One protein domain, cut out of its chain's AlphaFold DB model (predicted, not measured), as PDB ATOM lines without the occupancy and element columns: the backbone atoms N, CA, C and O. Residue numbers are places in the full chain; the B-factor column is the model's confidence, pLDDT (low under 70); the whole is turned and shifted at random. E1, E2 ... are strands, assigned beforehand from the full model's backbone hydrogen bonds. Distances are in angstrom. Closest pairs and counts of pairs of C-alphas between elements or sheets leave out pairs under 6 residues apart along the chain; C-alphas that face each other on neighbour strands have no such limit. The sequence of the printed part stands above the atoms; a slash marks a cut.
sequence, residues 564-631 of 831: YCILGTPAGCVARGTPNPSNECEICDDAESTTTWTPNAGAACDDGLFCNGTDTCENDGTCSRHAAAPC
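What this domain is: This is residues 564 to 631 of the 831 residues of the protein "DUF4215 domain-containing protein" of Myxococcales bacterium (UniProt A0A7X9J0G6). With little regular structure, this is an elongated chain of loops, with the antiparallel hairpin of E1 and E2 toward one end, E3 and E4 farther along, and the last printed residues at the other end. The 68 printed residues hold no named helix and four strands, E1 to E4 in chain order, with 16 residues: all strand. It is only just loose, close to compact, with radius of gyration 13.5 A and spans of 41, 21 and 15 A.

Where its parts are: E1, residues 564 to 567, begins at C-alpha 564 (178.741, 166.064, 144.680) and measures 9.4 A; E2, 572 to 575, 10.0 A; E3, 583 to 587, 8.6 A; E4, 615 to 617, 6.9 A, ends at C-alpha 617 (182.834, 146.100, 152.247).

How they stand to each other: In the hairpin, N 565 and O 574 are 2.8 A apart, within hydrogen-bond range. E3 is apart from E1 and E2. The closest C-alphas of E3 and E4, Cys 585 and Cys 617, are 5.2 A apart. Residues 616 to 617 of E4 pair antiparallel with 623 to 624.

The domain as a whole: The farthest C-alphas, Ala 591 and Cys 631, are 42.6 A apart. The printed part has no cut. The E3 to E4 link is long, 27 residues. pLDDT is under 70 at residues 570, 606 to 615 and 624 to 631.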
ATOM      1  N   TYR A 564     177.838 165.691 143.589       87.12
ATOM      2  CA  TYR A 564     178.741 166.064 144.680       87.12
ATOM      3  C   TYR A 564     178.109 165.864 146.064       87.12
ATOM      4  O   TYR A 564     176.899 165.990 146.238       87.12
ATOM      5  N   CYS A 565     178.957 165.615 147.062       90.62
ATOM      6  CA  CYS A 565     178.628 165.568 148.485       90.62
ATOM      7  C   CYS A 565     179.470 166.598 149.261       90.62
ATOM      8  O   CYS A 565     180.604 166.909 148.888       90.62
ATOM      9  N   ILE A 566     178.942 167.095 150.380       88.94
ATOM     10  CA  ILE A 566     179.646 167.961 151.333       88.94
ATOM     11  C   ILE A 566     180.012 167.118 152.561       88.94
ATOM     12  O   ILE A 566     179.183 166.908 153.447       88.94
ATOM     13  N   LEU A 567     181.251 166.620 152.615       86.81
ATOM     14  CA  LEU A 567     181.695 165.597 153.575       86.81
ATOM     15  C   LEU A 567     182.961 166.033 154.335       86.81
ATOM     16  O   LEU A 567     183.739 166.852 153.850       86.81
ATOM     17  N   GLY A 568     183.178 165.495 155.542       73.44
ATOM     18  CA  GLY A 568     184.379 165.737 156.361       73.44
ATOM     19  C   GLY A 568     184.280 166.874 157.392       73.44
ATOM     20  O   GLY A 568     183.270 167.567 157.512       73.44
ATOM     21  N   THR A 569     185.349 167.057 158.180       70.69
ATOM     22  CA  THR A 569     185.500 168.179 159.129       70.69
ATOM     23  C   THR A 569     186.924 168.763 159.056       70.69
ATOM     24  O   THR A 569     187.868 168.102 159.480       70.69
ATOM     25  N   PRO A 570     187.114 169.996 158.538       68.00
ATOM     26  CA  PRO A 570     186.092 170.883 157.984       68.00
ATOM     27  C   PRO A 570     185.451 170.287 156.722       68.00
ATOM     28  O   PRO A 570     186.126 169.634 155.935       68.00
ATOM     29  N   ALA A 571     184.141 170.495 156.560       74.69
ATOM     30  CA  ALA A 571     183.396 169.970 155.421       74.69
ATOM     31  C   ALA A 571     184.024 170.449 154.106       74.69
ATOM     32  O   ALA A 571     184.409 171.618 154.015       74.69
ATOM     33  N   GLY A 572     184.145 169.566 153.121       81.56
ATOM     34  CA  GLY A 572     184.738 169.810 151.808       81.56
ATOM     35  C   GLY A 572     183.888 169.198 150.695       81.56
ATOM     36  O   GLY A 572     183.022 168.366 150.954       81.56
ATOM     37  N   CYS A 573     184.115 169.651 149.465       86.81
ATOM     38  CA  CYS A 573     183.436 169.131 148.281       86.81
ATOM     39  C   CYS A 573     184.065 167.815 147.834       86.81
ATOM     40  O   CYS A 573     185.271 167.770 147.594       86.81
ATOM     41  N   VAL A 574     183.247 166.779 147.689       88.31
ATOM     42  CA  VAL A 574     183.663 165.446 147.248       88.31
ATOM     43  C   VAL A 574     182.798 165.044 146.058       88.31
ATOM     44  O   VAL A 574     181.579 165.164 146.130       88.31
ATOM     45  N   ALA A 575     183.409 164.613 144.953       88.81
ATOM     46  CA  ALA A 575     182.673 164.166 143.771       88.81
ATOM     47  C   ALA A 575     182.043 162.785 144.002       88.81
ATOM     48  O   ALA A 575     182.597 161.954 144.732       88.81
ATOM     49  N   ARG A 576     180.906 162.515 143.357       89.75
ATOM     50  CA  ARG A 576     180.244 161.207 143.385       89.75
ATOM     51  C   ARG A 576     181.222 160.111 142.966       89.75
ATOM     52  O   ARG A 576     181.947 160.265 141.989       89.75
ATOM     53  N   GLY A 577     181.217 159.003 143.696       83.69
ATOM     54  CA  GLY A 577     182.102 157.871 143.446       83.69
ATOM     55  C   GLY A 577     183.459 157.971 144.147       83.69
ATOM     56  O   GLY A 577     184.224 157.015 144.109       83.69
ATOM     57  N   THR A 578     183.769 159.091 144.808       88.19
ATOM     58  CA  THR A 578     185.027 159.221 145.560       88.19
ATOM     59  C   THR A 578     184.936 158.420 146.866       88.19
ATOM     60  O   THR A 578     184.003 158.678 147.639       88.19
ATOM     61  N   PRO A 579     185.870 157.490 147.145       84.81
ATOM     62  CA  PRO A 579     185.931 156.761 148.414       84.81
ATOM     63  C   PRO A 579     186.297 157.674 149.589       84.81
ATOM     64  O   PRO A 579     187.005 158.673 149.421       84.81
ATOM     65  N   ASN A 580     185.841 157.335 150.794       85.06
ATOM     66  CA  ASN A 580     186.189 158.057 152.011       85.06
ATOM     67  C   ASN A 580     187.651 157.770 152.402       85.06
ATOM     68  O   ASN A 580     187.983 156.632 152.725       85.06
ATOM     69  N   PRO A 581     188.522 158.794 152.492       78.44
ATOM     70  CA  PRO A 581     189.928 158.609 152.864       78.44
ATOM     71  C   PRO A 581     190.156 158.045 154.275       78.44
ATOM     72  O   PRO A 581     191.278 157.690 154.616       78.44
ATOM     73  N   SER A 582     189.136 158.062 155.139       79.19
ATOM     74  CA  SER A 582     189.193 157.519 156.505       79.19
ATOM     75  C   SER A 582     188.475 156.175 156.663       79.19
ATOM     76  O   SER A 582     188.570 155.587 157.737       79.19
ATOM     77  N   ASN A 583     187.728 155.731 155.648       77.88
ATOM     78  CA  ASN A 583     187.023 154.451 155.623       77.88
ATOM     79  C   ASN A 583     186.650 154.102 154.173       77.88
ATOM     80  O   ASN A 583     185.592 154.491 153.698       77.88
ATOM     81  N   GLU A 584     187.492 153.365 153.462       79.56
ATOM     82  CA  GLU A 584     187.285 153.058 152.038       79.56
ATOM     83  C   GLU A 584     185.992 152.279 151.720       79.56
ATOM     84  O   GLU A 584     185.538 152.276 150.574       79.56
ATOM     85  N   CYS A 585     185.341 151.709 152.742       85.12
ATOM     86  CA  CYS A 585     184.007 151.121 152.646       85.12
ATOM     87  C   CYS A 585     182.859 152.118 152.654       85.12
ATOM     88  O   CYS A 585     181.689 151.728 152.689       85.12
ATOM     89  N   GLU A 586     183.166 153.404 152.573       89.00
ATOM     90  CA  GLU A 586     182.184 154.437 152.342       89.00
ATOM     91  C   GLU A 586     182.568 155.289 151.129       89.00
ATOM     92  O   GLU A 586     183.738 155.505 150.820       89.00
ATOM     93  N   ILE A 587     181.561 155.800 150.434       90.50
ATOM     94  CA  ILE A 587     181.695 156.544 149.185       90.50
ATOM     95  C   ILE A 587     180.803 157.784 149.222       90.50
ATOM     96  O   ILE A 587     179.814 157.841 149.959       90.50
ATOM     97  N   CYS A 588     181.138 158.801 148.432       91.38
ATOM     98  CA  CYS A 588     180.175 159.852 148.121       91.38
ATOM     99  C   CYS A 588     179.158 159.315 147.107       91.38
ATOM    100  O   CYS A 588     179.479 159.133 145.931       91.38
ATOM    101  N   ASP A 589     177.926 159.089 147.561       90.12
ATOM    102  CA  ASP A 589     176.780 158.833 146.691       90.12
ATOM    103  C   ASP A 589     175.700 159.886 146.937       90.12
ATOM    104  O   ASP A 589     174.903 159.781 147.870       90.12
ATOM    105  N   ASP A 590     175.673 160.895 146.065       87.44
ATOM    106  CA  ASP A 590     174.759 162.035 146.131       87.44
ATOM    107  C   ASP A 590     173.281 161.646 145.943       87.44
ATOM    108  O   ASP A 590     172.394 162.441 146.264       87.44
ATOM    109  N   ALA A 591     173.000 160.432 145.453       86.38
ATOM    110  CA  ALA A 591     171.639 159.906 145.360       86.38
ATOM    111  C   ALA A 591     171.098 159.406 146.711       86.38
ATOM    112  O   ALA A 591     169.891 159.490 146.944       86.38
ATOM    113  N   GLU A 592     171.976 158.919 147.591       87.38
ATOM    114  CA  GLU A 592     171.620 158.380 148.911       87.38
ATOM    115  C   GLU A 592     171.845 159.415 150.025       87.38
ATOM    116  O   GLU A 592     170.971 159.623 150.871       87.38
ATOM    117  N   SER A 593     172.987 160.115 150.022       88.19
ATOM    118  CA  SER A 593     173.286 161.184 150.979       88.19
ATOM    119  C   SER A 593     174.280 162.206 150.433       88.19
ATOM    120  O   SER A 593     175.325 161.879 149.886       88.19
ATOM    121  N   THR A 594     173.992 163.484 150.670       87.25
ATOM    122  CA  THR A 594     174.863 164.605 150.287       87.25
ATOM    123  C   THR A 594     175.672 165.174 151.450       87.25
ATOM    124  O   THR A 594     176.502 166.056 151.241       87.25
ATOM    125  N   THR A 595     175.439 164.704 152.679       85.69
ATOM    126  CA  THR A 595     176.046 165.269 153.903       85.69
ATOM    127  C   THR A 595     176.706 164.230 154.808       85.69
ATOM    128  O   THR A 595     177.319 164.588 155.812       85.69
ATOM    129  N   THR A 596     176.573 162.943 154.485       88.06
ATOM    130  CA  THR A 596     177.230 161.832 155.183       88.06
ATOM    131  C   THR A 596     177.787 160.852 154.166       88.06
ATOM    132  O   THR A 596     177.240 160.736 153.074       88.06
ATOM    133  N   TRP A 597     178.858 160.152 154.527       89.38
ATOM    134  CA  TRP A 597     179.390 159.076 153.704       89.38
ATOM    135  C   TRP A 597     178.375 157.925 153.600       89.38
ATOM    136  O   TRP A 597     177.654 157.648 154.565       89.38
ATOM    137  N   THR A 598     178.287 157.300 152.426       90.12
ATOM    138  CA  THR A 598     177.341 156.215 152.124       90.12
ATOM    139  C   THR A 598     178.091 154.879 152.085       90.12
ATOM    140  O   THR A 598     179.135 154.829 151.442       90.12
ATOM    141  N   PRO A 599     177.599 153.795 152.715       88.06
ATOM    142  CA  PRO A 599     178.241 152.479 152.643       88.06
ATOM    143  C   PRO A 599     178.384 151.964 151.205       88.06
ATOM    144  O   PRO A 599     177.421 151.969 150.439       88.06
ATOM    145  N   ASN A 600     179.576 151.490 150.854       86.62
ATOM    146  CA  ASN A 600     179.937 151.001 149.525       86.62
ATOM    147  C   ASN A 600     180.010 149.466 149.502       86.62
ATOM    148  O   ASN A 600     181.076 148.874 149.345       86.62
ATOM    149  N   ALA A 601     178.871 148.811 149.725       78.75
ATOM    150  CA  ALA A 601     178.816 147.362 149.888       78.75
ATOM    151  C   ALA A 601     179.271 146.601 148.627       78.75
ATOM    152  O   ALA A 601     178.773 146.844 147.527       78.75
ATOM    153  N   GLY A 602     180.170 145.631 148.800       71.75
ATOM    154  CA  GLY A 602     180.736 144.806 147.730       71.75
ATOM    155  C   GLY A 602     181.956 145.404 147.025       71.75
ATOM    156  O   GLY A 602     182.510 144.744 146.148       71.75
ATOM    157  N   ALA A 603     182.387 146.615 147.391       73.81
ATOM    158  CA  ALA A 603     183.689 147.130 146.982       73.81
ATOM    159  C   ALA A 603     184.821 146.411 147.726       73.81
ATOM    160  O   ALA A 603     184.621 145.924 148.841       73.81
ATOM    161  N   ALA A 604     185.993 146.345 147.094       71.06
ATOM    162  CA  ALA A 604     187.208 145.899 147.762       71.06
ATOM    163  C   ALA A 604     187.626 146.931 148.819       71.06
ATOM    164  O   ALA A 604     187.466 148.134 148.595       71.06
ATOM    165  N   CYS A 605     188.144 146.449 149.943       70.69
ATOM    166  CA  CYS A 605     188.747 147.257 151.001       70.69
ATOM    167  C   CYS A 605     190.043 146.609 151.502       70.69
ATOM    168  O   CYS A 605     190.375 145.512 151.061       70.69
ATOM    169  N   ASP A 606     190.763 147.299 152.384       62.75
ATOM    170  CA  ASP A 606     191.956 146.840 153.089       62.75
ATOM    171  C   ASP A 606     191.718 147.058 154.595       62.75
ATOM    172  O   ASP A 606     191.650 148.186 155.100       62.75
ATOM    173  N   ASP A 607     191.536 145.976 155.354       58.22
ATOM    174  CA  ASP A 607     191.290 146.067 156.798       58.22
ATOM    175  C   ASP A 607     192.551 146.426 157.623       58.22
ATOM    176  O   ASP A 607     192.495 146.544 158.858       58.22
ATOM    177  N   GLY A 608     193.687 146.651 156.955       54.62
ATOM    178  CA  GLY A 608     194.980 146.954 157.551       54.62
ATOM    179  C   GLY A 608     195.643 145.750 158.227       54.62
ATOM    180  O   GLY A 608     196.624 145.944 158.963       54.62
ATOM    181  N   LEU A 609     195.129 144.525 158.036       50.47
ATOM    182  CA  LEU A 609     195.743 143.274 158.471       50.47
ATOM    183  C   LEU A 609     196.372 142.511 157.302       50.47
ATOM    184  O   LEU A 609     195.738 141.930 156.438       50.47
ATOM    185  N   PHE A 610     197.687 142.428 157.419       43.72
ATOM    186  CA  PHE A 610     198.615 141.763 156.527       43.72
ATOM    187  C   PHE A 610     198.287 140.260 156.274       43.72
ATOM    188  O   PHE A 610     198.338 139.464 157.222       43.72
ATOM    189  N   CYS A 611     198.019 139.869 155.014       50.94
ATOM    190  CA  CYS A 611     197.754 138.496 154.524       50.94
ATOM    191  C   CYS A 611     196.578 137.718 155.169       50.94
ATOM    192  O   CYS A 611     196.783 136.628 155.715       50.94
ATOM    193  N   ASN A 612     195.340 138.219 155.079       52.78
ATOM    194  CA  ASN A 612     194.148 137.542 155.630       52.78
ATOM    195  C   ASN A 612     193.020 137.213 154.609       52.78
ATOM    196  O   ASN A 612     192.105 136.463 154.960       52.78
ATOM    197  N   GLY A 613     193.104 137.653 153.346       52.50
ATOM    198  CA  GLY A 613     192.138 137.360 152.273       52.50
ATOM    199  C   GLY A 613     191.752 138.613 151.474       52.50
ATOM    200  O   GLY A 613     192.241 139.692 151.762       52.50
ATOM    201  N   THR A 614     190.889 138.489 150.455       54.88
ATOM    202  CA  THR A 614     190.309 139.663 149.776       54.88
ATOM    203  C   THR A 614     189.194 140.253 150.626       54.88
ATOM    204  O   THR A 614     188.123 139.648 150.756       54.88
ATOM    205  N   ASP A 615     189.424 141.439 151.183       66.69
ATOM    206  CA  ASP A 615     188.407 142.085 151.993       66.69
ATOM    207  C   ASP A 615     187.323 142.731 151.128       66.69
ATOM    208  O   ASP A 615     187.566 143.314 150.065       66.69
ATOM    209  N   THR A 616     186.081 142.615 151.593       77.56
ATOM    210  CA  THR A 616     184.930 143.244 150.947       77.56
ATOM    211  C   THR A 616     184.135 144.063 151.943       77.56
ATOM    212  O   THR A 616     183.928 143.684 153.096       77.56
ATOM    213  N   CYS A 617     183.660 145.205 151.466       80.62
ATOM    214  CA  CYS A 617     182.834 146.100 152.247       80.62
ATOM    215  C   CYS A 617     181.437 145.521 152.455       80.62
ATOM    216  O   CYS A 617     180.745 145.147 151.503       80.62
ATOM    217  N   GLU A 618     180.983 145.497 153.700       80.56
ATOM    218  CA  GLU A 618     179.625 145.130 154.066       80.56
ATOM    219  C   GLU A 618     178.658 146.318 153.978       80.56
ATOM    220  O   GLU A 618     179.023 147.489 153.853       80.56
ATOM    221  N   ASN A 619     177.365 146.005 154.070       78.81
ATOM    222  CA  ASN A 619     176.279 146.986 153.987       78.81
ATOM    223  C   ASN A 619     176.236 147.984 155.156       78.81
ATOM    224  O   ASN A 619     175.463 148.940 155.105       78.81
ATOM    225  N   ASP A 620     177.012 147.764 156.213       78.56
ATOM    226  CA  ASP A 620     177.126 148.670 157.356       78.56
ATOM    227  C   ASP A 620     178.359 149.590 157.283       78.56
ATOM    228  O   ASP A 620     178.595 150.355 158.219       78.56
ATOM    229  N   GLY A 621     179.107 149.556 156.174       71.38
ATOM    230  CA  GLY A 621     180.320 150.356 155.984       71.38
ATOM    231  C   GLY A 621     181.539 149.789 156.713       71.38
ATOM    232  O   GLY A 621     182.523 150.510 156.891       71.38
ATOM    233  N   THR A 622     181.475 148.530 157.162       76.56
ATOM    234  CA  THR A 622     182.616 147.800 157.724       76.56
ATOM    235  C   THR A 622     183.272 146.909 156.676       76.56
ATOM    236  O   THR A 622     182.620 146.410 155.765       76.56
ATOM    237  N   CYS A 623     184.580 146.719 156.807       72.25
ATOM    238  CA  CYS A 623     185.352 145.775 156.009       72.25
ATOM    239  C   CYS A 623     185.348 144.421 156.748       72.25
ATOM    240  O   CYS A 623     185.680 144.392 157.940       72.25
ATOM    241  N   SER A 624     184.884 143.326 156.124       66.81
ATOM    242  CA  SER A 624     184.718 142.029 156.805       66.81
ATOM    243  C   SER A 624     185.593 140.889 156.261       66.81
ATOM    244  O   SER A 624     185.866 140.775 155.072       66.81
ATOM    245  N   ARG A 625     186.030 140.053 157.219       62.94
ATOM    246  CA  ARG A 625     187.224 139.180 157.238       62.94
ATOM    247  C   ARG A 625     187.086 137.818 156.542       62.94
ATOM    248  O   ARG A 625     186.054 137.160 156.687       62.94
ATOM    249  N   HIS A 626     188.218 137.284 156.067       47.59
ATOM    250  CA  HIS A 626     188.572 135.854 156.175       47.59
ATOM    251  C   HIS A 626     189.797 135.668 157.102       47.59
ATOM    252  O   HIS A 626     190.491 136.619 157.433       47.59
ATOM    253  N   ALA A 627     189.990 134.468 157.661       39.97
ATOM    254  CA  ALA A 627     191.006 134.199 158.684       39.97
ATOM    255  C   ALA A 627     192.132 133.298 158.148       39.97
ATOM    256  O   ALA A 627     191.900 132.105 157.959       39.97
ATOM    257  N   ALA A 628     193.344 133.845 157.992       42.69
ATOM    258  CA  ALA A 628     194.631 133.129 158.001       42.69
ATOM    259  C   ALA A 628     195.806 134.110 158.263       42.69
ATOM    260  O   ALA A 628     195.596 135.312 158.316       42.69
ATOM    261  N   ALA A 629     197.003 133.584 158.562       49.09
ATOM    262  CA  ALA A 629     198.116 134.241 159.272       49.09
ATOM    263  C   ALA A 629     199.251 134.796 158.364       49.09
ATOM    264  O   ALA A 629     199.435 134.287 157.260       49.09
ATOM    265  N   PRO A 630     200.100 135.737 158.849       54.84
ATOM    266  CA  PRO A 630     201.141 136.378 158.043       54.84
ATOM    267  C   PRO A 630     202.399 135.509 157.901       54.84
ATOM    268  O   PRO A 630     202.814 134.875 158.871       54.84
ATOM    269  N   CYS A 631     203.015 135.521 156.711       57.75
ATOM    270  CA  CYS A 631     204.344 134.994 156.340       57.75
ATOM    271  C   CYS A 631     205.143 134.340 157.495       57.75
ATOM    272  O   CYS A 631     206.052 134.947 158.061       57.75
TER     273      CYS A 631